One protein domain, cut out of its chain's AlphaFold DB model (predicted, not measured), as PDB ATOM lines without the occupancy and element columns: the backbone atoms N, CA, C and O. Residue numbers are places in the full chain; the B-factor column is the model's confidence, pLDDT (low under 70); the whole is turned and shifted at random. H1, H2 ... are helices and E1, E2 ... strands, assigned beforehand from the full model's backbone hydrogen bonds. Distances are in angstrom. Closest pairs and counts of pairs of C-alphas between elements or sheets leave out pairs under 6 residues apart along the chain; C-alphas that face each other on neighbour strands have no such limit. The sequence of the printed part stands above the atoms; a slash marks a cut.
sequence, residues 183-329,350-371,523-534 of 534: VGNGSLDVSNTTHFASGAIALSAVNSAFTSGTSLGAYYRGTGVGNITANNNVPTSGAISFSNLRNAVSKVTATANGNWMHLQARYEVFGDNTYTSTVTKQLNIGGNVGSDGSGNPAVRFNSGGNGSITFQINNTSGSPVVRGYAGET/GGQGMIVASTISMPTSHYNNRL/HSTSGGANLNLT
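What this domain is: This is residues 183 to 329, 350 to 371 and 523 to 534 of the 534 residues of an uncharacterized protein of Euryarchaeota archaeon (UniProt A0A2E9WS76). The body is a chain wound in stacked turns, a short, uneven solenoid with E2, E3, E6, E8 and E10 along one wall and, partly face to face with it, a smaller wall of E5, E7 and E9. E1 edges E2, H4 and H5 lie at the E2 end of the coil, H6 lies beside E6 and E10, and a lobe of H1, H2, H3 and residues 220 to 241 lies past Thr 194 and Val 249. The printed part has 181 residues with six named helices and ten named strands, in the order E1 H1 H2 H3 E2 H4 H5 E3 E4 E5 E6 E7 E8 H6 E9 E10; the class is mixed, with under half of the residues in named elements. It is compact, with a radius of gyration of the C-alphas of 18.2 A, and spans 65 by 32 by 26 A.

How they stand to each other: Start at E1, residues 183 to 194, an edge strand of a twisted branched sheet, antiparallel to E2, residues 249 to 260; N 191 and O 253 are 2.8 A apart, within hydrogen-bond range. Between them, H1, residues 203 to 210, only grazes the sheet with residues 209 to 210. H2, residues 216 to 219, is close but not clearly touching H1, closest C-alphas Leu 203 and Leu 216, 7.4 A, and likewise H3, residues 242 to 245, closest C-alphas Leu 216 and Phe 242, 7.6 A. Next, H4, residues 265 to 270, stands up from the sheet at 70 degrees, height 9.0 A; H5, residues 272 to 276, only grazes it. On the other side of E2 from E1 find parallel E3, residues 280 to 285, N 254 to O 282 2.8 A, and E4, residues 288 to 290, N 260 to O 288 2.9 A. E2, H4, H5 and E3 form a strand-helix-strand unit, parallel neighbour strands with helices between, its crossover right-handed. E6, residues 309 to 313, is parallel to E3, N 310 to O 281 2.9 A. E5, residues 299 to 301, E7, residues 354 to 356, and E9, residues 523 to 525, form a parallel sheet in that order, N 301 to O 355 2.9 A and N 524 to O 354 3.0 A. E8, residues 360 to 362, has its closest C-alpha to E6 at Ser 361, 4.8 A from Thr 310, and is parallel to E10, residues 531 to 533, N 532 to O 360 2.8 A. H6, residues 364 to 370, only grazes the branched sheet. H1, H5 and H6 have every O i to N i+4 pair within hydrogen-bond range; H4 has 0 of 2, and 0 of 3 O i to N i+3 pairs; H2 and H3 are too short for an i+4 pair.

Where its parts are: Find C-alpha 183 at (-75.721, 30.768, -5.013); E1 runs 30.5 A from there. E2 returns from C-alpha 249 at (-66.341, 4.036, 3.448) over 27.2 A and bends by 64 degrees at residue 257. E10 ends at C-alpha 533, (-91.846, 7.228, -0.163).

The domain as a whole: The two farthest C-alphas, Ala 200 and Thr 329, are 65.0 A apart. Residues 330 to 349 and 372 to 522 are not printed, leaving C-alpha gaps of 10.8 A and 8.3 A. The link H2 to H3 is long. Residues 183 to 186, 292, 317 to 318 and 527 have pLDDT under 70.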
ATOM      1  N   VAL A 183     -75.505  29.327  -4.810       56.00
ATOM      2  CA  VAL A 183     -75.721  30.768  -5.013       56.00
ATOM      3  C   VAL A 183     -75.722  31.530  -3.699       56.00
ATOM      4  O   VAL A 183     -76.331  31.124  -2.707       56.00
ATOM      5  N   GLY A 184     -75.053  32.682  -3.685       55.31
ATOM      6  CA  GLY A 184     -74.888  33.482  -2.474       55.31
ATOM      7  C   GLY A 184     -74.074  32.734  -1.416       55.31
ATOM      8  O   GLY A 184     -72.880  32.532  -1.584       55.31
ATOM      9  N   ASN A 185     -74.716  32.335  -0.316       61.44
ATOM     10  CA  ASN A 185     -74.092  31.621   0.806       61.44
ATOM     11  C   ASN A 185     -74.277  30.092   0.749       61.44
ATOM     12  O   ASN A 185     -74.200  29.435   1.791       61.44
ATOM     13  N   GLY A 186     -74.610  29.534  -0.418       67.81
ATOM     14  CA  GLY A 186     -74.721  28.088  -0.589       67.81
ATOM     15  C   GLY A 186     -73.392  27.382  -0.301       67.81
ATOM     16  O   GLY A 186     -72.329  27.863  -0.684       67.81
ATOM     17  N   SER A 187     -73.441  26.248   0.396       78.75
ATOM     18  CA  SER A 187     -72.263  25.416   0.654       78.75
ATOM     19  C   SER A 187     -72.623  23.936   0.664       78.75
ATOM     20  O   SER A 187     -73.782  23.561   0.872       78.75
ATOM     21  N   LEU A 188     -71.620  23.090   0.440       85.50
ATOM     22  CA  LEU A 188     -71.765  21.642   0.445       85.50
ATOM     23  C   LEU A 188     -70.820  21.020   1.472       85.50
ATOM     24  O   LEU A 188     -69.603  21.072   1.315       85.50
ATOM     25  N   ASP A 189     -71.392  20.367   2.479       88.00
ATOM     26  CA  ASP A 189     -70.632  19.581   3.449       88.00
ATOM     27  C   ASP A 189     -70.735  18.096   3.106       88.00
ATOM     28  O   ASP A 189     -71.826  17.518   3.138       88.00
ATOM     29  N   VAL A 190     -69.603  17.451   2.823       90.50
ATOM     30  CA  VAL A 190     -69.541  16.009   2.541       90.50
ATOM     31  C   VAL A 190     -68.814  15.288   3.669       90.50
ATOM     32  O   VAL A 190     -67.718  15.664   4.075       90.50
ATOM     33  N   SER A 191     -69.420  14.215   4.169       94.12
ATOM     34  CA  SER A 191     -68.863  13.381   5.234       94.12
ATOM     35  C   SER A 191     -68.959  11.899   4.886       94.12
ATOM     36  O   SER A 191     -69.944  11.427   4.312       94.12
ATOM     37  N   ASN A 192     -67.929  11.146   5.270       95.00
ATOM     38  CA  ASN A 192     -67.832   9.715   5.017       95.00
ATOM     39  C   ASN A 192     -68.052   8.928   6.308       95.00
ATOM     40  O   ASN A 192     -67.413   9.185   7.325       95.00
ATOM     41  N   THR A 193     -68.916   7.916   6.257       95.75
ATOM     42  CA  THR A 193     -69.012   6.907   7.313       95.75
ATOM     43  C   THR A 193     -67.974   5.820   7.058       95.75
ATOM     44  O   THR A 193     -68.166   4.944   6.205       95.75
ATOM     45  N   THR A 194     -66.869   5.902   7.796       94.81
ATOM     46  CA  THR A 194     -65.747   4.961   7.752       94.81
ATOM     47  C   THR A 194     -65.888   3.878   8.820       94.81
ATOM     48  O   THR A 194     -66.472   4.100   9.880       94.81
ATOM     49  N   HIS A 195     -65.329   2.696   8.553       93.38
ATOM     50  CA  HIS A 195     -65.349   1.566   9.488       93.38
ATOM     51  C   HIS A 195     -63.950   1.103   9.891       93.38
ATOM     52  O   HIS A 195     -62.966   1.329   9.191       93.38
ATOM     53  N   PHE A 196     -63.873   0.396  11.021       93.69
ATOM     54  CA  PHE A 196     -62.682  -0.340  11.467       93.69
ATOM     55  C   PHE A 196     -61.426   0.507  11.711       93.69
ATOM     56  O   PHE A 196     -60.323   0.008  11.503       93.69
ATOM     57  N   ALA A 197     -61.552   1.753  12.175       89.19
ATOM     58  CA  ALA A 197     -60.409   2.657  12.363       89.19
ATOM     59  C   ALA A 197     -59.241   2.044  13.171       89.19
ATOM     60  O   ALA A 197     -58.076   2.249  12.836       89.19
ATOM     61  N   SER A 198     -59.539   1.234  14.191       89.00
ATOM     62  CA  SER A 198     -58.546   0.511  14.999       89.00
ATOM     63  C   SER A 198     -59.105  -0.823  15.529       89.00
ATOM     64  O   SER A 198     -60.257  -1.169  15.270       89.00
ATOM     65  N   GLY A 199     -58.277  -1.626  16.212       89.94
ATOM     66  CA  GLY A 199     -58.698  -2.885  16.855       89.94
ATOM     67  C   GLY A 199     -58.857  -4.088  15.915       89.94
ATOM     68  O   GLY A 199     -58.637  -3.982  14.713       89.94
ATOM     69  N   ALA A 200     -59.192  -5.267  16.441       89.56
ATOM     70  CA  ALA A 200     -59.391  -6.464  15.617       89.56
ATOM     71  C   ALA A 200     -60.609  -6.316  14.684       89.56
ATOM     72  O   ALA A 200     -61.627  -5.749  15.076       89.56
ATOM     73  N   ILE A 201     -60.519  -6.839  13.456       92.12
ATOM     74  CA  ILE A 201     -61.615  -6.802  12.477       92.12
ATOM     75  C   ILE A 201     -62.202  -8.205  12.358       92.12
ATOM     76  O   ILE A 201     -61.540  -9.119  11.871       92.12
ATOM     77  N   ALA A 202     -63.446  -8.370  12.802       90.31
ATOM     78  CA  ALA A 202     -64.200  -9.602  12.610       90.31
ATOM     79  C   ALA A 202     -64.959  -9.562  11.279       90.31
ATOM     80  O   ALA A 202     -65.549  -8.542  10.922       90.31
ATOM     81  N   LEU A 203     -65.013 -10.692  10.571       89.06
ATOM     82  CA  LEU A 203     -65.733 -10.796   9.296       89.06
ATOM     83  C   LEU A 203     -67.236 -10.500   9.432       89.06
ATOM     84  O   LEU A 203     -67.830  -9.928   8.524       89.06
ATOM     85  N   SER A 204     -67.840 -10.823  10.579       89.75
ATOM     86  CA  SER A 204     -69.232 -10.464  10.880       89.75
ATOM     87  C   SER A 204     -69.455  -8.952  10.879       89.75
ATOM     88  O   SER A 204     -70.460  -8.488  10.353       89.75
ATOM     89  N   ALA A 205     -68.501  -8.176  11.400       90.06
ATOM     90  CA  ALA A 205     -68.581  -6.721  11.406       90.06
ATOM     91  C   ALA A 205     -68.425  -6.141   9.989       90.06
ATOM     92  O   ALA A 205     -69.135  -5.204   9.631       90.06
ATOM     93  N   VAL A 206     -67.557  -6.737   9.159       91.25
ATOM     94  CA  VAL A 206     -67.436  -6.397   7.726       91.25
ATOM     95  C   VAL A 206     -68.752  -6.658   6.993       91.25
ATOM     96  O   VAL A 206     -69.228  -5.792   6.259       91.25
ATOM     97  N   ASN A 207     -69.387  -7.807   7.247       89.69
ATOM     98  CA  ASN A 207     -70.671  -8.146   6.640       89.69
ATOM     99  C   ASN A 207     -71.799  -7.207   7.074       89.69
ATOM    100  O   ASN A 207     -72.599  -6.812   6.238       89.69
ATOM    101  N   SER A 208     -71.834  -6.774   8.335       88.56
ATOM    102  CA  SER A 208     -72.808  -5.768   8.778       88.56
ATOM    103  C   SER A 208     -72.607  -4.395   8.121       88.56
ATOM    104  O   SER A 208     -73.570  -3.651   7.977       88.56
ATOM    105  N   ALA A 209     -71.374  -4.041   7.740       89.81
ATOM    106  CA  ALA A 209     -71.058  -2.739   7.146       89.81
ATOM    107  C   ALA A 209     -71.262  -2.682   5.620       89.81
ATOM    108  O   ALA A 209     -71.620  -1.629   5.096       89.81
ATOM    109  N   PHE A 210     -71.019  -3.791   4.909       89.50
ATOM    110  CA  PHE A 210     -70.979  -3.832   3.437       89.50
ATOM    111  C   PHE A 210     -71.874  -4.916   2.805       89.50
ATOM    112  O   PHE A 210     -72.022  -4.957   1.591       89.50
ATOM    113  N   THR A 211     -72.485  -5.794   3.605       82.56
ATOM    114  CA  THR A 211     -73.531  -6.765   3.209       82.56
ATOM    115  C   THR A 211     -73.230  -7.599   1.953       82.56
ATOM    116  O   THR A 211     -74.102  -7.793   1.113       82.56
ATOM    117  N   SER A 212     -71.993  -8.086   1.795       77.19
ATOM    118  CA  SER A 212     -71.539  -8.689   0.525       77.19
ATOM    119  C   SER A 212     -71.213 -10.184   0.580       77.19
ATOM    120  O   SER A 212     -71.045 -10.797  -0.471       77.19
ATOM    121  N   GLY A 213     -71.159 -10.812   1.762       80.69
ATOM    122  CA  GLY A 213     -71.018 -12.271   1.869       80.69
ATOM    123  C   GLY A 213     -70.138 -12.769   3.016       80.69
ATOM    124  O   GLY A 213     -69.751 -12.031   3.920       80.69
ATOM    125  N   THR A 214     -69.811 -14.060   2.989       83.31
ATOM    126  CA  THR A 214     -69.129 -14.768   4.090       83.31
ATOM    127  C   THR A 214     -67.636 -15.011   3.857       83.31
ATOM    128  O   THR A 214     -67.018 -15.759   4.610       83.31
ATOM    129  N   SER A 215     -67.031 -14.399   2.836       87.44
ATOM    130  CA  SER A 215     -65.594 -14.498   2.553       87.44
ATOM    131  C   SER A 215     -64.996 -13.120   2.284       87.44
ATOM    132  O   SER A 215     -65.678 -12.221   1.798       87.44
ATOM    133  N   LEU A 216     -63.708 -12.937   2.588       88.31
ATOM    134  CA  LEU A 216     -63.055 -11.633   2.437       88.31
ATOM    135  C   LEU A 216     -62.979 -11.179   0.967       88.31
ATOM    136  O   LEU A 216     -63.095  -9.992   0.684       88.31
ATOM    137  N   GLY A 217     -62.873 -12.127   0.032       88.25
ATOM    138  CA  GLY A 217     -62.906 -11.854  -1.407       88.25
ATOM    139  C   GLY A 217     -64.248 -11.314  -1.913       88.25
ATOM    140  O   GLY A 217     -64.299 -10.752  -2.996       88.25
ATOM    141  N   ALA A 218     -65.333 -11.412  -1.140       90.69
ATOM    142  CA  ALA A 218     -66.582 -10.743  -1.496       90.69
ATOM    143  C   ALA A 218     -66.497  -9.210  -1.349       90.69
ATOM    144  O   ALA A 218     -67.332  -8.491  -1.887       90.69
ATOM    145  N   TYR A 219     -65.480  -8.700  -0.645       93.56
ATOM    146  CA  TYR A 219     -65.332  -7.289  -0.279       93.56
ATOM    147  C   TYR A 219     -64.258  -6.559  -1.092       93.56
ATOM    148  O   TYR A 219     -63.730  -5.546  -0.636       93.56
ATOM    149  N   TYR A 220     -63.929  -7.036  -2.298       94.12
ATOM    150  CA  TYR A 220     -63.138  -6.222  -3.223       94.12
ATOM    151  C   TYR A 220     -63.868  -4.923  -3.558       94.12
ATOM    152  O   TYR A 220     -65.105  -4.849  -3.603       94.12
ATOM    153  N   ARG A 221     -63.069  -3.895  -3.837       92.88
ATOM    154  CA  ARG A 221     -63.554  -2.613  -4.323       92.88
ATOM    155  C   ARG A 221     -64.208  -2.788  -5.698       92.88
ATOM    156  O   ARG A 221     -63.605  -3.365  -6.596       92.88
ATOM    157  N   GLY A 222     -65.432  -2.290  -5.850       84.69
ATOM    158  CA  GLY A 222     -66.271  -2.456  -7.044       84.69
ATOM    159  C   GLY A 222     -67.153  -3.701  -7.037       84.69
ATOM    160  O   GLY A 222     -68.005  -3.829  -7.909       84.69
ATOM    161  N   THR A 223     -66.994  -4.592  -6.056       86.44
ATOM    162  CA  THR A 223     -67.891  -5.737  -5.851       86.44
ATOM    163  C   THR A 223     -68.690  -5.545  -4.570       86.44
ATOM    164  O   THR A 223     -69.870  -5.213  -4.640       86.44
ATOM    165  N   GLY A 224     -68.044  -5.681  -3.408       88.44
ATOM    166  CA  GLY A 224     -68.715  -5.531  -2.116       88.44
ATOM    167  C   GLY A 224     -68.431  -4.221  -1.392       88.44
ATOM    168  O   GLY A 224     -69.270  -3.708  -0.658       88.44
ATOM    169  N   VAL A 225     -67.259  -3.633  -1.625       92.81
ATOM    170  CA  VAL A 225     -66.942  -2.276  -1.166       92.81
ATOM    171  C   VAL A 225     -67.119  -1.320  -2.339       92.81
ATOM    172  O   VAL A 225     -66.650  -1.603  -3.441       92.81
ATOM    173  N   GLY A 226     -67.776  -0.179  -2.123       90.31
ATOM    174  CA  GLY A 226     -68.010   0.807  -3.181       90.31
ATOM    175  C   GLY A 226     -66.708   1.256  -3.848       90.31
ATOM    176  O   GLY A 226     -65.740   1.597  -3.159       90.31
ATOM    177  N   ASN A 227     -66.678   1.247  -5.183       88.50
ATOM    178  CA  ASN A 227     -65.546   1.755  -5.953       88.50
ATOM    179  C   ASN A 227     -65.568   3.276  -5.962       88.50
ATOM    180  O   ASN A 227     -66.208   3.856  -6.822       88.50
ATOM    181  N   ILE A 228     -64.906   3.875  -4.974       85.56
ATOM    182  CA  ILE A 228     -64.720   5.319  -4.833       85.56
ATOM    183  C   ILE A 228     -63.282   5.614  -4.419       85.56
ATOM    184  O   ILE A 228     -62.632   4.770  -3.796       85.56
ATOM    185  N   THR A 229     -62.803   6.829  -4.692       84.56
ATOM    186  CA  THR A 229     -61.433   7.262  -4.357       84.56
ATOM    187  C   THR A 229     -61.097   7.069  -2.876       84.56
ATOM    188  O   THR A 229     -59.997   6.635  -2.539       84.56
ATOM    189  N   ALA A 230     -62.061   7.310  -1.980       85.69
ATOM    190  CA  ALA A 230     -61.879   7.132  -0.537       85.69
ATOM    191  C   ALA A 230     -61.632   5.670  -0.111       85.69
ATOM    192  O   ALA A 230     -61.142   5.438   0.988       85.69
ATOM    193  N   ASN A 231     -61.933   4.699  -0.980       91.88
ATOM    194  CA  ASN A 231     -61.728   3.270  -0.746       91.88
ATOM    195  C   ASN A 231     -60.493   2.721  -1.475       91.88
ATOM    196  O   ASN A 231     -60.373   1.506  -1.652       91.88
ATOM    197  N   ASN A 232     -59.560   3.578  -1.907       91.56
ATOM    198  CA  ASN A 232     -58.400   3.148  -2.692       91.56
ATOM    199  C   ASN A 232     -57.474   2.144  -1.976       91.56
ATOM    200  O   ASN A 232     -56.753   1.396  -2.633       91.56
ATOM    201  N   ASN A 233     -57.545   2.083  -0.646       89.75
ATOM    202  CA  ASN A 233     -56.889   1.098   0.213       89.75
ATOM    203  C   ASN A 233     -57.403  -0.344   0.040       89.75
ATOM    204  O   ASN A 233     -56.683  -1.292   0.375       89.75
ATOM    205  N   VAL A 234     -58.627  -0.520  -0.470       93.62
ATOM    206  CA  VAL A 234     -59.219  -1.830  -0.763       93.62
ATOM    207  C   VAL A 234     -58.870  -2.224  -2.200       93.62
ATOM    208  O   VAL A 234     -59.182  -1.463  -3.122       93.62
ATOM    209  N   PRO A 235     -58.238  -3.389  -2.431       93.56
ATOM    210  CA  PRO A 235     -57.898  -3.828  -3.777       93.56
ATOM    211  C   PRO A 235     -59.153  -4.172  -4.590       93.56
ATOM    212  O   PRO A 235     -60.206  -4.500  -4.042       93.56
ATOM    213  N   THR A 236     -59.031  -4.118  -5.913       91.44
ATOM    214  CA  THR A 236     -60.084  -4.534  -6.857       91.44
ATOM    215  C   THR A 236     -59.986  -6.018  -7.228       91.44
ATOM    216  O   THR A 236     -60.942  -6.586  -7.742       91.44
ATOM    217  N   SER A 237     -58.837  -6.657  -6.981       91.69
ATOM    218  CA  SER A 237     -58.585  -8.090  -7.189       91.69
ATOM    219  C   SER A 237     -57.296  -8.525  -6.468       91.69
ATOM    220  O   SER A 237     -56.602  -7.696  -5.878       91.69
ATOM    221  N   GLY A 238     -56.946  -9.814  -6.528       91.56
ATOM    222  CA  GLY A 238     -55.684 -10.331  -5.984       91.56
ATOM    223  C   GLY A 238     -55.730 -10.593  -4.478       91.56
ATOM    224  O   GLY A 238     -56.771 -10.931  -3.938       91.56
ATOM    225  N   ALA A 239     -54.602 -10.499  -3.776       92.19
ATOM    226  CA  ALA A 239     -54.590 -10.749  -2.336       92.19
ATOM    227  C   ALA A 239     -55.304  -9.618  -1.577       92.19
ATOM    228  O   ALA A 239     -54.883  -8.464  -1.632       92.19
ATOM    229  N   ILE A 240     -56.358  -9.959  -0.832       94.19
ATOM    230  CA  ILE A 240     -57.039  -9.052   0.098       94.19
ATOM    231  C   ILE A 240     -56.813  -9.502   1.539       94.19
ATOM    232  O   ILE A 240     -56.830 -10.692   1.854       94.19
ATOM    233  N   SER A 241     -56.618  -8.533   2.426       94.19
ATOM    234  CA  SER A 241     -56.454  -8.744   3.860       94.19
ATOM    235  C   SER A 241     -57.375  -7.814   4.650       94.19
ATOM    236  O   SER A 241     -57.816  -6.782   4.148       94.19
ATOM    237  N   PHE A 242     -57.688  -8.159   5.903       93.06
ATOM    238  CA  PHE A 242     -58.563  -7.328   6.738       93.06
ATOM    239  C   PHE A 242     -58.019  -5.908   6.937       93.06
ATOM    240  O   PHE A 242     -58.799  -4.963   7.027       93.06
ATOM    241  N   SER A 243     -56.694  -5.729   6.964       92.56
ATOM    242  CA  SER A 243     -56.083  -4.400   7.068       92.56
ATOM    243  C   SER A 243     -56.400  -3.512   5.863       92.56
ATOM    244  O   SER A 243     -56.465  -2.297   6.032       92.56
ATOM    245  N   ASN A 244     -56.683  -4.082   4.685       94.38
ATOM    246  CA  ASN A 244     -57.134  -3.304   3.533       94.38
ATOM    247  C   ASN A 244     -58.499  -2.650   3.769       94.38
ATOM    248  O   ASN A 244     -58.755  -1.617   3.175       94.38
ATOM    249  N   LEU A 245     -59.350  -3.187   4.651       94.00
ATOM    250  CA  LEU A 245     -60.685  -2.644   4.945       94.00
ATOM    251  C   LEU A 245     -60.681  -1.530   6.007       94.00
ATOM    252  O   LEU A 245     -61.734  -0.982   6.333       94.00
ATOM    253  N   ARG A 246     -59.515  -1.182   6.566       94.19
ATOM    254  CA  ARG A 246     -59.378  -0.076   7.524       94.19
ATOM    255  C   ARG A 246     -59.870   1.228   6.907       94.19
ATOM    256  O   ARG A 246     -59.429   1.597   5.829       94.19
ATOM    257  N   ASN A 247     -60.736   1.938   7.620       93.38
ATOM    258  CA  ASN A 247     -61.327   3.206   7.192       93.38
ATOM    259  C   ASN A 247     -62.096   3.133   5.864       93.38
ATOM    260  O   ASN A 247     -62.370   4.172   5.271       93.38
ATOM    261  N   ALA A 248     -62.483   1.935   5.412       94.38
ATOM    262  CA  ALA A 248     -63.324   1.804   4.234       94.38
ATOM    263  C   ALA A 248     -64.679   2.492   4.474       94.38
ATOM    264  O   ALA A 248     -65.295   2.365   5.538       94.38
ATOM    265  N   VAL A 249     -65.127   3.230   3.469       95.25
ATOM    266  CA  VAL A 249     -66.341   4.036   3.448       95.25
ATOM    267  C   VAL A 249     -67.515   3.190   2.974       95.25
ATOM    268  O   VAL A 249     -67.502   2.657   1.863       95.25
ATOM    269  N   SER A 250     -68.547   3.115   3.812       94.56
ATOM    270  CA  SER A 250     -69.817   2.421   3.520       94.56
ATOM    271  C   SER A 250     -70.935   3.368   3.075       94.56
ATOM    272  O   SER A 250     -71.853   2.970   2.353       94.56
ATOM    273  N   LYS A 251     -70.852   4.631   3.504       95.88
ATOM    274  CA  LYS A 251     -71.852   5.660   3.247       95.88
ATOM    275  C   LYS A 251     -71.196   7.022   3.066       95.88
ATOM    276  O   LYS A 251     -70.309   7.384   3.838       95.88
ATOM    277  N   VAL A 252     -71.697   7.780   2.100       96.25
ATOM    278  CA  VAL A 252     -71.387   9.197   1.897       96.25
ATOM    279  C   VAL A 252     -72.632  10.010   2.243       96.25
ATOM    280  O   VAL A 252     -73.714   9.753   1.713       96.25
ATOM    281  N   THR A 253     -72.495  10.963   3.161       97.38
ATOM    282  CA  THR A 253     -73.566  11.896   3.530       97.38
ATOM    283  C   THR A 253     -73.164  13.292   3.093       97.38
ATOM    284  O   THR A 253     -72.171  13.823   3.585       97.38
ATOM    285  N   ALA A 254     -73.945  13.871   2.192       94.81
ATOM    286  CA  ALA A 254     -73.778  15.229   1.712       94.81
ATOM    287  C   ALA A 254     -74.907  16.113   2.250       94.81
ATOM    288  O   ALA A 254     -76.070  15.701   2.263       94.81
ATOM    289  N   THR A 255     -74.572  17.316   2.700       93.12
ATOM    290  CA  THR A 255     -75.533  18.310   3.180       93.12
ATOM    291  C   THR A 255     -75.365  19.593   2.386       93.12
ATOM    292  O   THR A 255     -74.330  20.245   2.467       93.12
ATOM    293  N   ALA A 256     -76.392  19.934   1.612       89.94
ATOM    294  CA  ALA A 256     -76.466  21.170   0.854       89.94
ATOM    295  C   ALA A 256     -77.102  22.263   1.721       89.94
ATOM    296  O   ALA A 256     -78.300  22.221   2.027       89.94
ATOM    297  N   ASN A 257     -76.284  23.217   2.153       84.44
ATOM    298  CA  ASN A 257     -76.670  24.343   2.998       84.44
ATOM    299  C   ASN A 257     -76.813  25.626   2.170       84.44
ATOM    300  O   ASN A 257     -76.346  25.693   1.035       84.44
ATOM    301  N   GLY A 258     -77.431  26.656   2.754       75.00
ATOM    302  CA  GLY A 258     -77.619  27.953   2.097       75.00
ATOM    303  C   GLY A 258     -78.554  27.884   0.887       75.00
ATOM    304  O   GLY A 258     -79.464  27.058   0.844       75.00
ATOM    305  N   ASN A 259     -78.380  28.785  -0.072       77.44
ATOM    306  CA  ASN A 259     -79.261  28.876  -1.232       77.44
ATOM    307  C   ASN A 259     -78.654  28.184  -2.459       77.44
ATOM    308  O   ASN A 259     -77.472  28.340  -2.758       77.44
ATOM    309  N   TRP A 260     -79.487  27.448  -3.189       79.62
ATOM    310  CA  TRP A 260     -79.130  26.768  -4.434       79.62
ATOM    311  C   TRP A 260     -80.138  27.146  -5.515       79.62
ATOM    312  O   TRP A 260     -81.342  27.156  -5.255       79.62
ATOM    313  N   MET A 261     -79.647  27.493  -6.704       74.12
ATOM    314  CA  MET A 261     -80.483  27.860  -7.857       74.12
ATOM    315  C   MET A 261     -80.891  26.655  -8.704       74.12
ATOM    316  O   MET A 261     -81.828  26.745  -9.479       74.12
ATOM    317  N   HIS A 262     -80.177  25.550  -8.533       83.00
ATOM    318  CA  HIS A 262     -80.415  24.219  -9.062       83.00
ATOM    319  C   HIS A 262     -79.444  23.310  -8.300       83.00
ATOM    320  O   HIS A 262     -78.349  23.758  -7.958       83.00
ATOM    321  N   LEU A 263     -79.841  22.087  -7.953       84.38
ATOM    322  CA  LEU A 263     -78.969  21.155  -7.240       84.38
ATOM    323  C   LEU A 263     -78.983  19.780  -7.882       84.38
ATOM    324  O   LEU A 263     -80.036  19.160  -8.045       84.38
ATOM    325  N   GLN A 264     -77.797  19.236  -8.113       83.50
ATOM    326  CA  GLN A 264     -77.632  17.950  -8.764       83.50
ATOM    327  C   GLN A 264     -76.886  16.950  -7.915       83.50
ATOM    328  O   GLN A 264     -75.731  17.124  -7.522       83.50
ATOM    329  N   ALA A 265     -77.527  15.806  -7.714       87.19
ATOM    330  CA  ALA A 265     -76.950  14.747  -6.917       87.19
ATOM    331  C   ALA A 265     -75.660  14.180  -7.546       87.19
ATOM    332  O   ALA A 265     -74.712  13.890  -6.818       87.19
ATOM    333  N   ARG A 266     -75.600  14.006  -8.876       81.62
ATOM    334  CA  ARG A 266     -74.464  13.330  -9.526       81.62
ATOM    335  C   ARG A 266     -73.233  14.212  -9.627       81.62
ATOM    336  O   ARG A 266     -72.182  13.805  -9.147       81.62
ATOM    337  N   TYR A 267     -73.353  15.372 -10.258       74.56
ATOM    338  CA  TYR A 267     -72.185  16.154 -10.660       74.56
ATOM    339  C   TYR A 267     -71.715  17.120  -9.575       74.56
ATOM    340  O   TYR A 267     -70.520  17.188  -9.314       74.56
ATOM    341  N   GLU A 268     -72.645  17.769  -8.875       75.81
ATOM    342  CA  GLU A 268     -72.315  18.797  -7.882       75.81
ATOM    343  C   GLU A 268     -72.157  18.230  -6.469       75.81
ATOM    344  O   GLU A 268     -71.286  18.655  -5.716       75.81
ATOM    345  N   VAL A 269     -73.002  17.267  -6.087       84.38
ATOM    346  CA  VAL A 269     -73.063  16.782  -4.699       84.38
ATOM    347  C   VAL A 269     -72.120  15.609  -4.444       84.38
ATOM    348  O   VAL A 269     -71.312  15.648  -3.519       84.38
ATOM    349  N   PHE A 270     -72.266  14.513  -5.193       82.06
ATOM    350  CA  PHE A 270     -71.513  13.282  -4.923       82.06
ATOM    351  C   PHE A 270     -70.283  13.120  -5.824       82.06
ATOM    352  O   PHE A 270     -69.344  12.407  -5.454       82.06
ATOM    353  N   GLY A 271     -70.278  13.760  -6.991       77.31
ATOM    354  CA  GLY A 271     -69.344  13.473  -8.071       77.31
ATOM    355  C   GLY A 271     -69.645  12.133  -8.753       77.31
ATOM    356  O   GLY A 271     -70.177  11.192  -8.152       77.31
ATOM    357  N   ASP A 272     -69.253  12.029 -10.022       76.62
ATOM    358  CA  ASP A 272     -69.597  10.908 -10.904       76.62
ATOM    359  C   ASP A 272     -69.213   9.527 -10.338       76.62
ATOM    360  O   ASP A 272     -70.034   8.607 -10.263       76.62
ATOM    361  N   ASN A 273     -67.970   9.416  -9.863       78.31
ATOM    362  CA  ASN A 273     -67.402   8.191  -9.307       78.31
ATOM    363  C   ASN A 273     -68.206   7.702  -8.087       78.31
ATOM    364  O   ASN A 273     -68.640   6.552  -8.025       78.31
ATOM    365  N   THR A 274     -68.491   8.599  -7.137       83.69
ATOM    366  CA  THR A 274     -69.300   8.240  -5.971       83.69
ATOM    367  C   THR A 274     -70.709   7.873  -6.399       83.69
ATOM    368  O   THR A 274     -71.183   6.811  -5.994       83.69
ATOM    369  N   TYR A 275     -71.361   8.710  -7.215       84.88
ATOM    370  CA  TYR A 275     -72.762   8.578  -7.614       84.88
ATOM    371  C   TYR A 275     -73.085   7.215  -8.249       84.88
ATOM    372  O   TYR A 275     -74.071   6.570  -7.882       84.88
ATOM    373  N   THR A 276     -72.208   6.750  -9.136       85.06
ATOM    374  CA  THR A 276     -72.359   5.490  -9.883       85.06
ATOM    375  C   THR A 276     -71.881   4.250  -9.114       85.06
ATOM    376  O   THR A 276     -72.155   3.117  -9.516       85.06
ATOM    377  N   SER A 277     -71.199   4.428  -7.977       87.25
ATOM    378  CA  SER A 277     -70.727   3.320  -7.137       87.25
ATOM    379  C   SER A 277     -71.837   2.706  -6.272       87.25
ATOM    380  O   SER A 277     -72.857   3.334  -5.995       87.25
ATOM    381  N   THR A 278     -71.614   1.502  -5.742       90.81
ATOM    382  CA  THR A 278     -72.549   0.807  -4.833       90.81
ATOM    383  C   THR A 278     -72.604   1.383  -3.412       90.81
ATOM    384  O   THR A 278     -73.385   0.900  -2.591       90.81
ATOM    385  N   VAL A 279     -71.804   2.411  -3.089       93.38
ATOM    386  CA  VAL A 279     -71.792   3.027  -1.752       93.38
ATOM    387  C   VAL A 279     -73.168   3.605  -1.408       93.38
ATOM    388  O   VAL A 279     -73.860   4.131  -2.280       93.38
ATOM    389  N   THR A 280     -73.572   3.549  -0.139       95.44
ATOM    390  CA  THR A 280     -74.816   4.211   0.283       95.44
ATOM    391  C   THR A 280     -74.640   5.727   0.240       95.44
ATOM    392  O   THR A 280     -73.589   6.250   0.609       95.44
ATOM    393  N   LYS A 281     -75.667   6.450  -0.194       97.31
ATOM    394  CA  LYS A 281     -75.645   7.904  -0.358       97.31
ATOM    395  C   LYS A 281     -76.816   8.519   0.377       97.31
ATOM    396  O   LYS A 281     -77.941   8.027   0.299       97.31
ATOM    397  N   GLN A 282     -76.560   9.612   1.079       97.69
ATOM    398  CA  GLN A 282     -77.605  10.432   1.671       97.69
ATOM    399  C   GLN A 282     -77.369  11.891   1.307       97.69
ATOM    400  O   GLN A 282     -76.313  12.431   1.621       97.69
ATOM    401  N   LEU A 283     -78.353  12.510   0.662       97.06
ATOM    402  CA  LEU A 283     -78.387  13.941   0.393       97.06
ATOM    403  C   LEU A 283     -79.371  14.602   1.357       97.06
ATOM    404  O   LEU A 283     -80.557  14.264   1.375       97.06
ATOM    405  N   ASN A 284     -78.870  15.551   2.138       95.50
ATOM    406  CA  ASN A 284     -79.635  16.387   3.046       95.50
ATOM    407  C   ASN A 284     -79.748  17.808   2.489       95.50
ATOM    408  O   ASN A 284     -78.737  18.416   2.149       95.50
ATOM    409  N   ILE A 285     -80.951  18.374   2.481       93.44
ATOM    410  CA  ILE A 285     -81.171  19.795   2.202       93.44
ATOM    411  C   ILE A 285     -81.278  20.554   3.523       93.44
ATOM    412  O   ILE A 285     -82.247  20.387   4.272       93.44
ATOM    413  N   GLY A 286     -80.259  21.363   3.808       85.88
ATOM    414  CA  GLY A 286     -80.148  22.237   4.975       85.88
ATOM    415  C   GLY A 286     -80.557  23.692   4.717       85.88
ATOM    416  O   GLY A 286     -80.864  24.399   5.672       85.88
ATOM    417  N   GLY A 287     -80.615  24.137   3.456       81.50
ATOM    418  CA  GLY A 287     -81.044  25.490   3.073       81.50
ATOM    419  C   GLY A 287     -82.182  25.501   2.046       81.50
ATOM    420  O   GLY A 287     -82.979  24.569   2.060       81.50
ATOM    421  N   ASN A 288     -82.324  26.545   1.220       84.44
ATOM    422  CA  ASN A 288     -83.344  26.591   0.160       84.44
ATOM    423  C   ASN A 288     -82.755  26.105  -1.158       84.44
ATOM    424  O   ASN A 288     -81.649  26.493  -1.525       84.44
ATOM    425  N   VAL A 289     -83.528  25.314  -1.892       87.00
ATOM    426  CA  VAL A 289     -83.152  24.883  -3.236       87.00
ATOM    427  C   VAL A 289     -84.276  25.263  -4.173       87.00
ATOM    428  O   VAL A 289     -85.422  24.847  -3.989       87.00
ATOM    429  N   GLY A 290     -83.956  26.075  -5.160       83.50
ATOM    430  CA  GLY A 290     -84.886  26.447  -6.198       83.50
ATOM    431  C   GLY A 290     -84.443  25.988  -7.564       83.50
ATOM    432  O   GLY A 290     -83.401  25.358  -7.686       83.50
ATOM    433  N   SER A 291     -85.263  26.309  -8.554       78.44
ATOM    434  CA  SER A 291     -84.877  26.289  -9.957       78.44
ATOM    435  C   SER A 291     -84.595  27.717 -10.442       78.44
ATOM    436  O   SER A 291     -85.199  28.671  -9.943       78.44
ATOM    437  N   ASP A 292     -83.688  27.846 -11.402       69.19
ATOM    438  CA  ASP A 292     -83.261  29.078 -12.059       69.19
ATOM    439  C   ASP A 292     -84.099  29.439 -13.293       69.19
ATOM    440  O   ASP A 292     -83.974  30.546 -13.809       69.19
ATOM    441  N   GLY A 293     -84.996  28.546 -13.721       71.88
ATOM    442  CA  GLY A 293     -85.875  28.752 -14.867       71.88
ATOM    443  C   GLY A 293     -86.953  27.675 -14.999       71.88
ATOM    444  O   GLY A 293     -86.971  26.668 -14.295       71.88
ATOM    445  N   SER A 294     -87.886  27.847 -15.933       71.12
ATOM    446  CA  SER A 294     -88.920  26.830 -16.206       71.12
ATOM    447  C   SER A 294     -88.341  25.503 -16.724       71.12
ATOM    448  O   SER A 294     -88.966  24.451 -16.577       71.12
ATOM    449  N   GLY A 295     -87.130  25.560 -17.275       71.12
ATOM    450  CA  GLY A 295     -86.402  24.450 -17.860       71.12
ATOM    451  C   GLY A 295     -85.772  23.469 -16.870       71.12
ATOM    452  O   GLY A 295     -85.856  22.252 -17.036       71.12
ATOM    453  N   ASN A 296     -85.185  23.975 -15.786       74.25
ATOM    454  CA  ASN A 296     -84.466  23.147 -14.820       74.25
ATOM    455  C   ASN A 296     -85.361  22.766 -13.629       74.25
ATOM    456  O   ASN A 296     -86.229  23.543 -13.218       74.25
ATOM    457  N   PRO A 297     -85.206  21.573 -13.028       86.62
ATOM    458  CA  PRO A 297     -85.844  21.280 -11.751       86.62
ATOM    459  C   PRO A 297     -85.090  21.951 -10.602       86.62
ATOM    460  O   PRO A 297     -83.951  22.349 -10.770       86.62
ATOM    461  N   ALA A 298     -85.656  22.017  -9.401       89.38
ATOM    462  CA  ALA A 298     -84.872  22.474  -8.252       89.38
ATOM    463  C   ALA A 298     -83.809  21.446  -7.839       89.38
ATOM    464  O   ALA A 298     -82.675  21.795  -7.532       89.38
ATOM    465  N   VAL A 299     -84.173  20.159  -7.845       91.81
ATOM    466  CA  VAL A 299     -83.253  19.052  -7.548       91.81
ATOM    467  C   VAL A 299     -83.276  18.021  -8.667       91.81
ATOM    468  O   VAL A 299     -84.345  17.550  -9.061       91.81
ATOM    469  N   ARG A 300     -82.103  17.594  -9.131       89.81
ATOM    470  CA  ARG A 300     -81.956  16.507 -10.098       89.81
ATOM    471  C   ARG A 300     -81.196  15.332  -9.492       89.81
ATOM    472  O   ARG A 300     -80.094  15.465  -8.964       89.81
ATOM    473  N   PHE A 301     -81.776  14.147  -9.629       88.94
ATOM    474  CA  PHE A 301     -81.070  12.879  -9.487       88.94
ATOM    475  C   PHE A 301     -80.868  12.302 -10.882       88.94
ATOM    476  O   PHE A 301     -81.802  11.736 -11.444       88.94
ATOM    477  N   ASN A 302     -79.676  12.488 -11.453       84.19
ATOM    478  CA  ASN A 302     -79.330  12.033 -12.803       84.19
ATOM    479  C   ASN A 302     -79.414  10.500 -12.921       84.19
ATOM    480  O   ASN A 302     -79.505   9.790 -11.925       84.19
ATOM    481  N   SER A 303     -79.387   9.956 -14.137       79.25
ATOM    482  CA  SER A 303     -79.369   8.503 -14.350       79.25
ATOM    483  C   SER A 303     -78.031   7.871 -13.933       79.25
ATOM    484  O   SER A 303     -77.012   8.555 -13.783       79.25
ATOM    485  N   GLY A 304     -78.034   6.545 -13.754       78.81
ATOM    486  CA  GLY A 304     -76.834   5.753 -13.445       78.81
ATOM    487  C   GLY A 304     -76.461   5.697 -11.961       78.81
ATOM    488  O   GLY A 304     -75.430   5.126 -11.609       78.81
ATOM    489  N   GLY A 305     -77.288   6.266 -11.085       82.94
ATOM    490  CA  GLY A 305     -77.125   6.170  -9.642       82.94
ATOM    491  C   GLY A 305     -77.263   4.727  -9.176       82.94
ATOM    492  O   GLY A 305     -78.218   4.033  -9.527       82.94
ATOM    493  N   ASN A 306     -76.296   4.279  -8.381       85.62
ATOM    494  CA  ASN A 306     -76.229   2.913  -7.871       85.62
ATOM    495  C   ASN A 306     -76.159   2.908  -6.336       85.62
ATOM    496  O   ASN A 306     -75.955   3.947  -5.700       85.62
ATOM    497  N   GLY A 307     -76.338   1.740  -5.723       88.62
ATOM    498  CA  GLY A 307     -76.507   1.611  -4.279       88.62
ATOM    499  C   GLY A 307     -77.805   2.259  -3.782       88.62
ATOM    500  O   GLY A 307     -78.706   2.583  -4.554       88.62
ATOM    501  N   SER A 308     -77.915   2.438  -2.465       94.31
ATOM    502  CA  SER A 308     -79.061   3.128  -1.863       94.31
ATOM    503  C   SER A 308     -78.839   4.639  -1.862       94.31
ATOM    504  O   SER A 308     -77.815   5.106  -1.358       94.31
ATOM    505  N   ILE A 309     -79.801   5.398  -2.392       97.69
ATOM    506  CA  ILE A 309     -79.798   6.865  -2.394       97.69
ATOM    507  C   ILE A 309     -80.981   7.355  -1.558       97.69
ATOM    508  O   ILE A 309     -82.140   7.093  -1.875       97.69
ATOM    509  N   THR A 310     -80.694   8.070  -0.473       97.94
ATOM    510  CA  THR A 310     -81.711   8.665   0.405       97.94
ATOM    511  C   THR A 310     -81.704  10.179   0.271       97.94
ATOM    512  O   THR A 310     -80.649  10.805   0.354       97.94
ATOM    513  N   PHE A 311     -82.884  10.771   0.121       97.56
ATOM    514  CA  PHE A 311     -83.075  12.212   0.059       97.56
ATOM    515  C   PHE A 311     -83.856  12.710   1.275       97.56
ATOM    516  O   PHE A 311     -84.961  12.244   1.564       97.56
ATOM    517  N   GLN A 312     -83.289  13.671   1.999       95.62
ATOM    518  CA  GLN A 312     -83.918  14.281   3.165       95.62
ATOM    519  C   GLN A 312     -83.921  15.799   3.024       95.62
ATOM    520  O   GLN A 312     -82.909  16.404   2.698       95.62
ATOM    521  N   ILE A 313     -85.058  16.429   3.308       93.75
ATOM    522  CA  ILE A 313     -85.160  17.883   3.385       93.75
ATOM    523  C   ILE A 313     -85.234  18.230   4.860       93.75
ATOM    524  O   ILE A 313     -86.302  18.105   5.447       93.75
ATOM    525  N   ASN A 314     -84.109  18.588   5.471       89.25
ATOM    526  CA  ASN A 314     -84.002  18.774   6.921       89.25
ATOM    527  C   ASN A 314     -84.392  20.185   7.352       89.25
ATOM    528  O   ASN A 314     -84.860  20.381   8.471       89.25
ATOM    529  N   ASN A 315     -84.260  21.156   6.450       81.31
ATOM    530  CA  ASN A 315     -84.764  22.496   6.676       81.31
ATOM    531  C   ASN A 315     -86.302  22.498   6.735       81.31
ATOM    532  O   ASN A 315     -86.989  21.913   5.894       81.31
ATOM    533  N   THR A 316     -86.837  23.160   7.757       78.06
ATOM    534  CA  THR A 316     -88.277  23.338   7.978       78.06
ATOM    535  C   THR A 316     -88.712  24.797   7.897       78.06
ATOM    536  O   THR A 316     -89.914  25.068   7.903       78.06
ATOM    537  N   SER A 317     -87.767  25.738   7.832       69.56
ATOM    538  CA  SER A 317     -88.054  27.169   7.760       69.56
ATOM    539  C   SER A 317     -88.611  27.531   6.385       69.56
ATOM    540  O   SER A 317     -88.051  27.133   5.369       69.56
ATOM    541  N   GLY A 318     -89.725  28.271   6.350       67.88
ATOM    542  CA  GLY A 318     -90.270  28.825   5.108       67.88
ATOM    543  C   GLY A 318     -90.697  27.784   4.068       67.88
ATOM    544  O   GLY A 318     -90.439  27.985   2.892       67.88
ATOM    545  N   SER A 319     -91.333  26.678   4.475       74.44
ATOM    546  CA  SER A 319     -91.776  25.617   3.549       74.44
ATOM    547  C   SER A 319     -92.736  26.126   2.448       74.44
ATOM    548  O   SER A 319     -93.582  26.972   2.741       74.44
ATOM    549  N   PRO A 320     -92.676  25.588   1.209       82.25
ATOM    550  CA  PRO A 320     -91.759  24.539   0.737       82.25
ATOM    551  C   PRO A 320     -90.293  24.989   0.723       82.25
ATOM    552  O   PRO A 320     -90.007  26.167   0.644       82.25
ATOM    553  N   VAL A 321     -89.347  24.069   0.838       86.31
ATOM    554  CA  VAL A 321     -87.909  24.394   0.864       86.31
ATOM    555  C   VAL A 321     -87.258  24.093  -0.481       86.31
ATOM    556  O   VAL A 321     -86.364  24.815  -0.916       86.31
ATOM    557  N   VAL A 322     -87.740  23.044  -1.145       91.75
ATOM    558  CA  VAL A 322     -87.362  22.692  -2.509       91.75
ATOM    559  C   VAL A 322     -88.489  23.133  -3.441       91.75
ATOM    560  O   VAL A 322     -89.632  22.685  -3.288       91.75
ATOM    561  N   ARG A 323     -88.184  24.056  -4.357       90.44
ATOM    562  CA  ARG A 323     -89.178  24.836  -5.106       90.44
ATOM    563  C   ARG A 323     -88.848  24.909  -6.583       90.44
ATOM    564  O   ARG A 323     -87.788  25.384  -6.958       90.44
ATOM    565  N   GLY A 324     -89.807  24.568  -7.422       90.69
ATOM    566  CA  GLY A 324     -89.722  24.912  -8.831       90.69
ATOM    567  C   GLY A 324     -89.721  26.423  -9.096       90.69
ATOM    568  O   GLY A 324     -90.049  27.230  -8.218       90.69
ATOM    569  N   TYR A 325     -89.356  26.792 -10.321       90.50
ATOM    570  CA  TYR A 325     -89.222  28.182 -10.752       90.50
ATOM    571  C   TYR A 325     -90.548  28.945 -10.721       90.50
ATOM    572  O   TYR A 325     -91.586  28.398 -11.093       90.50
ATOM    573  N   ALA A 326     -90.518  30.202 -10.285       89.56
ATOM    574  CA  ALA A 326     -91.688  31.073 -10.288       89.56
ATOM    575  C   ALA A 326     -91.970  31.594 -11.703       89.56
ATOM    576  O   ALA A 326     -91.226  32.440 -12.191       89.56
ATOM    577  N   GLY A 327     -93.059  31.141 -12.332       89.44
ATOM    578  CA  GLY A 327     -93.423  31.570 -13.683       89.44
ATOM    579  C   GLY A 327     -93.526  33.095 -13.804       89.44
ATOM    580  O   GLY A 327     -94.137  33.756 -12.957       89.44
ATOM    581  N   GLU A 328     -92.901  33.642 -14.844       87.94
ATOM    582  CA  GLU A 328     -92.773  35.079 -15.097       87.94
ATOM    583  C   GLU A 328     -94.093  35.762 -15.444       87.94
ATOM    584  O   GLU A 328     -95.008  35.172 -16.019       87.94
ATOM    585  N   THR A 329     -94.176  37.045 -15.102       90.88
ATOM    586  CA  THR A 329     -95.341  37.886 -15.384       90.88
ATOM    587  C   THR A 329     -95.490  38.145 -16.879       90.88
ATOM    588  O   THR A 329     -94.529  38.575 -17.514       90.88
ATOM    589  N   GLY A 350     -94.269  27.718 -14.697       89.12
ATOM    590  CA  GLY A 350     -93.415  27.412 -13.552       89.12
ATOM    591  C   GLY A 350     -92.406  26.300 -13.862       89.12
ATOM    592  O   GLY A 350     -92.546  25.577 -14.845       89.12
ATOM    593  N   GLY A 351     -91.395  26.138 -13.005       88.75
ATOM    594  CA  GLY A 351     -90.380  25.077 -13.128       88.75
ATOM    595  C   GLY A 351     -90.665  23.860 -12.249       88.75
ATOM    596  O   GLY A 351     -91.447  23.927 -11.299       88.75
ATOM    597  N   GLN A 352     -90.027  22.726 -12.529       90.44
ATOM    598  CA  GLN A 352     -90.250  21.496 -11.758       90.44
ATOM    599  C   GLN A 352     -89.566  21.535 -10.383       90.44
ATOM    600  O   GLN A 352     -88.520  22.148 -10.194       90.44
ATOM    601  N   GLY A 353     -90.147  20.848  -9.397       90.56
ATOM    602  CA  GLY A 353     -89.515  20.719  -8.079       90.56
ATOM    603  C   GLY A 353     -88.348  19.728  -8.083       90.56
ATOM    604  O   GLY A 353     -87.275  20.026  -7.570       90.56
ATOM    605  N   MET A 354     -88.542  18.539  -8.656       93.31
ATOM    606  CA  MET A 354     -87.529  17.483  -8.645       93.31
ATOM    607  C   MET A 354     -87.629  16.566  -9.867       93.31
ATOM    608  O   MET A 354     -88.725  16.163 -10.248       93.31
ATOM    609  N   ILE A 355     -86.495  16.157 -10.425       90.19
ATOM    610  CA  ILE A 355     -86.427  15.084 -11.428       90.19
ATOM    611  C   ILE A 355     -85.662  13.904 -10.841       90.19
ATOM    612  O   ILE A 355     -84.570  14.067 -10.295       90.19
ATOM    613  N   VAL A 356     -86.237  12.708 -10.964       90.62
ATOM    614  CA  VAL A 356     -85.681  11.459 -10.433       90.62
ATOM    615  C   VAL A 356     -85.429  10.473 -11.572       90.62
ATOM    616  O   VAL A 356     -86.343   9.799 -12.040       90.62
ATOM    617  N   ALA A 357     -84.174  10.374 -12.005       84.44
ATOM    618  CA  ALA A 357     -83.706   9.417 -13.011       84.44
ATOM    619  C   ALA A 357     -82.857   8.274 -12.414       84.44
ATOM    620  O   ALA A 357     -82.435   7.373 -13.135       84.44
ATOM    621  N   SER A 358     -82.645   8.281 -11.095       86.06
ATOM    622  CA  SER A 358     -82.131   7.150 -10.312       86.06
ATOM    623  C   SER A 358     -83.038   6.906  -9.121       86.06
ATOM    624  O   SER A 358     -83.499   7.862  -8.507       86.06
ATOM    625  N   THR A 359     -83.305   5.644  -8.785       92.62
ATOM    626  CA  THR A 359     -84.237   5.317  -7.697       92.62
ATOM    627  C   THR A 359     -83.743   5.873  -6.363       92.62
ATOM    628  O   THR A 359     -82.628   5.569  -5.936       92.62
ATOM    629  N   ILE A 360     -84.588   6.655  -5.689       97.44
ATOM    630  CA  ILE A 360     -84.286   7.254  -4.384       97.44
ATOM    631  C   ILE A 360     -85.365   6.927  -3.357       97.44
ATOM    632  O   ILE A 360     -86.502   6.619  -3.709       97.44
ATOM    633  N   SER A 361     -85.017   7.044  -2.076       97.94
ATOM    634  CA  SER A 361     -85.972   6.984  -0.963       97.94
ATOM    635  C   SER A 361     -86.105   8.338  -0.271       97.94
ATOM    636  O   SER A 361     -85.099   9.007  -0.031       97.94
ATOM    637  N   MET A 362     -87.330   8.740   0.070       97.12
ATOM    638  CA  MET A 362     -87.627  10.027   0.704       97.12
ATOM    639  C   MET A 362     -88.765   9.886   1.724       97.12
ATOM    640  O   MET A 362     -89.785   9.284   1.401       97.12
ATOM    641  N   PRO A 363     -88.677  10.504   2.917       96.06
ATOM    642  CA  PRO A 363     -89.792  10.503   3.857       96.06
ATOM    643  C   PRO A 363     -91.058  11.139   3.268       96.06
ATOM    644  O   PRO A 363     -91.023  12.256   2.737       96.06
ATOM    645  N   THR A 364     -92.199  10.473   3.443       94.75
ATOM    646  CA  THR A 364     -93.510  10.907   2.925       94.75
ATOM    647  C   THR A 364     -93.876  12.321   3.392       94.75
ATOM    648  O   THR A 364     -94.398  13.140   2.631       94.75
ATOM    649  N   SER A 365     -93.550  12.652   4.643       91.62
ATOM    650  CA  SER A 365     -93.787  13.978   5.225       91.62
ATOM    651  C   SER A 365     -92.952  15.080   4.563       91.62
ATOM    652  O   SER A 365     -93.416  16.213   4.435       91.62
ATOM    653  N   HIS A 366     -91.738  14.765   4.104       93.50
ATOM    654  CA  HIS A 366     -90.873  15.721   3.416       93.50
ATOM    655  C   HIS A 366     -91.400  15.978   2.006       93.50
ATOM    656  O   HIS A 366     -91.555  17.132   1.609       93.50
ATOM    657  N   TYR A 367     -91.754  14.908   1.291       92.44
ATOM    658  CA  TYR A 367     -92.353  14.996  -0.037       92.44
ATOM    659  C   TYR A 367     -93.628  15.849  -0.019       92.44
ATOM    660  O   TYR A 367     -93.802  16.741  -0.850       92.44
ATOM    661  N   ASN A 368     -94.502  15.629   0.969       89.00
ATOM    662  CA  ASN A 368     -95.787  16.317   1.055       89.00
ATOM    663  C   ASN A 368     -95.712  17.759   1.533       89.00
ATOM    664  O   ASN A 368     -96.548  18.546   1.105       89.00
ATOM    665  N   ASN A 369     -94.736  18.145   2.349       86.56
ATOM    666  CA  ASN A 369     -94.736  19.480   2.962       86.56
ATOM    667  C   ASN A 369     -93.628  20.398   2.444       86.56
ATOM    668  O   ASN A 369     -93.754  21.614   2.551       86.56
ATOM    669  N   ARG A 370     -92.540  19.841   1.903       91.06
ATOM    670  CA  ARG A 370     -91.291  20.590   1.689       91.06
ATOM    671  C   ARG A 370     -90.843  20.659   0.233       91.06
ATOM    672  O   ARG A 370     -89.952  21.447  -0.060       91.06
ATOM    673  N   LEU A 371     -91.465  19.893  -0.661       92.62
ATOM    674  CA  LEU A 371     -91.174  19.873  -2.094       92.62
ATOM    675  C   LEU A 371     -92.390  20.347  -2.900       92.62
ATOM    676  O   LEU A 371     -93.489  19.811  -2.719       92.62
ATOM    677  N   HIS A 523     -92.704  16.610  -8.850       92.12
ATOM    678  CA  HIS A 523     -91.631  15.754  -9.304       92.12
ATOM    679  C   HIS A 523     -92.005  15.064 -10.613       92.12
ATOM    680  O   HIS A 523     -93.186  14.972 -10.960       92.12
ATOM    681  N   SER A 524     -90.996  14.542 -11.294       89.81
ATOM    682  CA  SER A 524     -91.144  13.583 -12.382       89.81
ATOM    683  C   SER A 524     -90.094  12.476 -12.250       89.81
ATOM    684  O   SER A 524     -89.058  12.648 -11.599       89.81
ATOM    685  N   THR A 525     -90.384  11.315 -12.833       83.75
ATOM    686  CA  THR A 525     -89.483  10.158 -12.876       83.75
ATOM    687  C   THR A 525     -89.168   9.797 -14.320       83.75
ATOM    688  O   THR A 525     -90.054   9.860 -15.172       83.75
ATOM    689  N   SER A 526     -87.942   9.359 -14.599       78.44
ATOM    690  CA  SER A 526     -87.541   8.884 -15.928       78.44
ATOM    691  C   SER A 526     -86.663   7.630 -15.846       78.44
ATOM    692  O   SER A 526     -86.198   7.248 -14.774       78.44
ATOM    693  N   GLY A 527     -86.482   6.934 -16.975       65.69
ATOM    694  CA  GLY A 527     -85.563   5.788 -17.066       65.69
ATOM    695  C   GLY A 527     -85.926   4.579 -16.193       65.69
ATOM    696  O   GLY A 527     -85.046   3.803 -15.838       65.69
ATOM    697  N   GLY A 528     -87.199   4.425 -15.806       72.12
ATOM    698  CA  GLY A 528     -87.651   3.353 -14.905       72.12
ATOM    699  C   GLY A 528     -87.272   3.554 -13.431       72.12
ATOM    700  O   GLY A 528     -87.479   2.650 -12.621       72.12
ATOM    701  N   ALA A 529     -86.727   4.720 -13.072       82.00
ATOM    702  CA  ALA A 529     -86.431   5.076 -11.692       82.00
ATOM    703  C   ALA A 529     -87.708   5.324 -10.880       82.00
ATOM    704  O   ALA A 529     -88.719   5.787 -11.407       82.00
ATOM    705  N   ASN A 530     -87.630   5.064  -9.574       90.44
ATOM    706  CA  ASN A 530     -88.738   5.280  -8.646       90.44
ATOM    707  C   ASN A 530     -88.379   6.275  -7.538       90.44
ATOM    708  O   ASN A 530     -87.263   6.287  -7.017       90.44
ATOM    709  N   LEU A 531     -89.368   7.066  -7.127       94.94
ATOM    710  CA  LEU A 531     -89.340   7.796  -5.865       94.94
ATOM    711  C   LEU A 531     -90.069   6.961  -4.806       94.94
ATOM    712  O   LEU A 531     -91.297   6.950  -4.747       94.94
ATOM    713  N   ASN A 532     -89.310   6.262  -3.967       96.94
ATOM    714  CA  ASN A 532     -89.865   5.450  -2.893       96.94
ATOM    715  C   ASN A 532     -90.160   6.335  -1.681       96.94
ATOM    716  O   ASN A 532     -89.247   6.865  -1.045       96.94
ATOM    717  N   LEU A 533     -91.440   6.496  -1.355       96.12
ATOM    718  CA  LEU A 533     -91.846   7.228  -0.163       96.12
ATOM    719  C   LEU A 533     -91.779   6.311   1.062       96.12
ATOM    720  O   LEU A 533     -92.334   5.211   1.038       96.12
ATOM    721  N   THR A 534     -91.082   6.761   2.105       92.50
ATOM    722  CA  THR A 534     -90.881   6.013   3.358       92.50
ATOM    723  C   THR A 534     -91.531   6.670   4.562       92.50
ATOM    724  O   THR A 534     -91.894   7.875   4.481       92.50
TER     725      THR A 534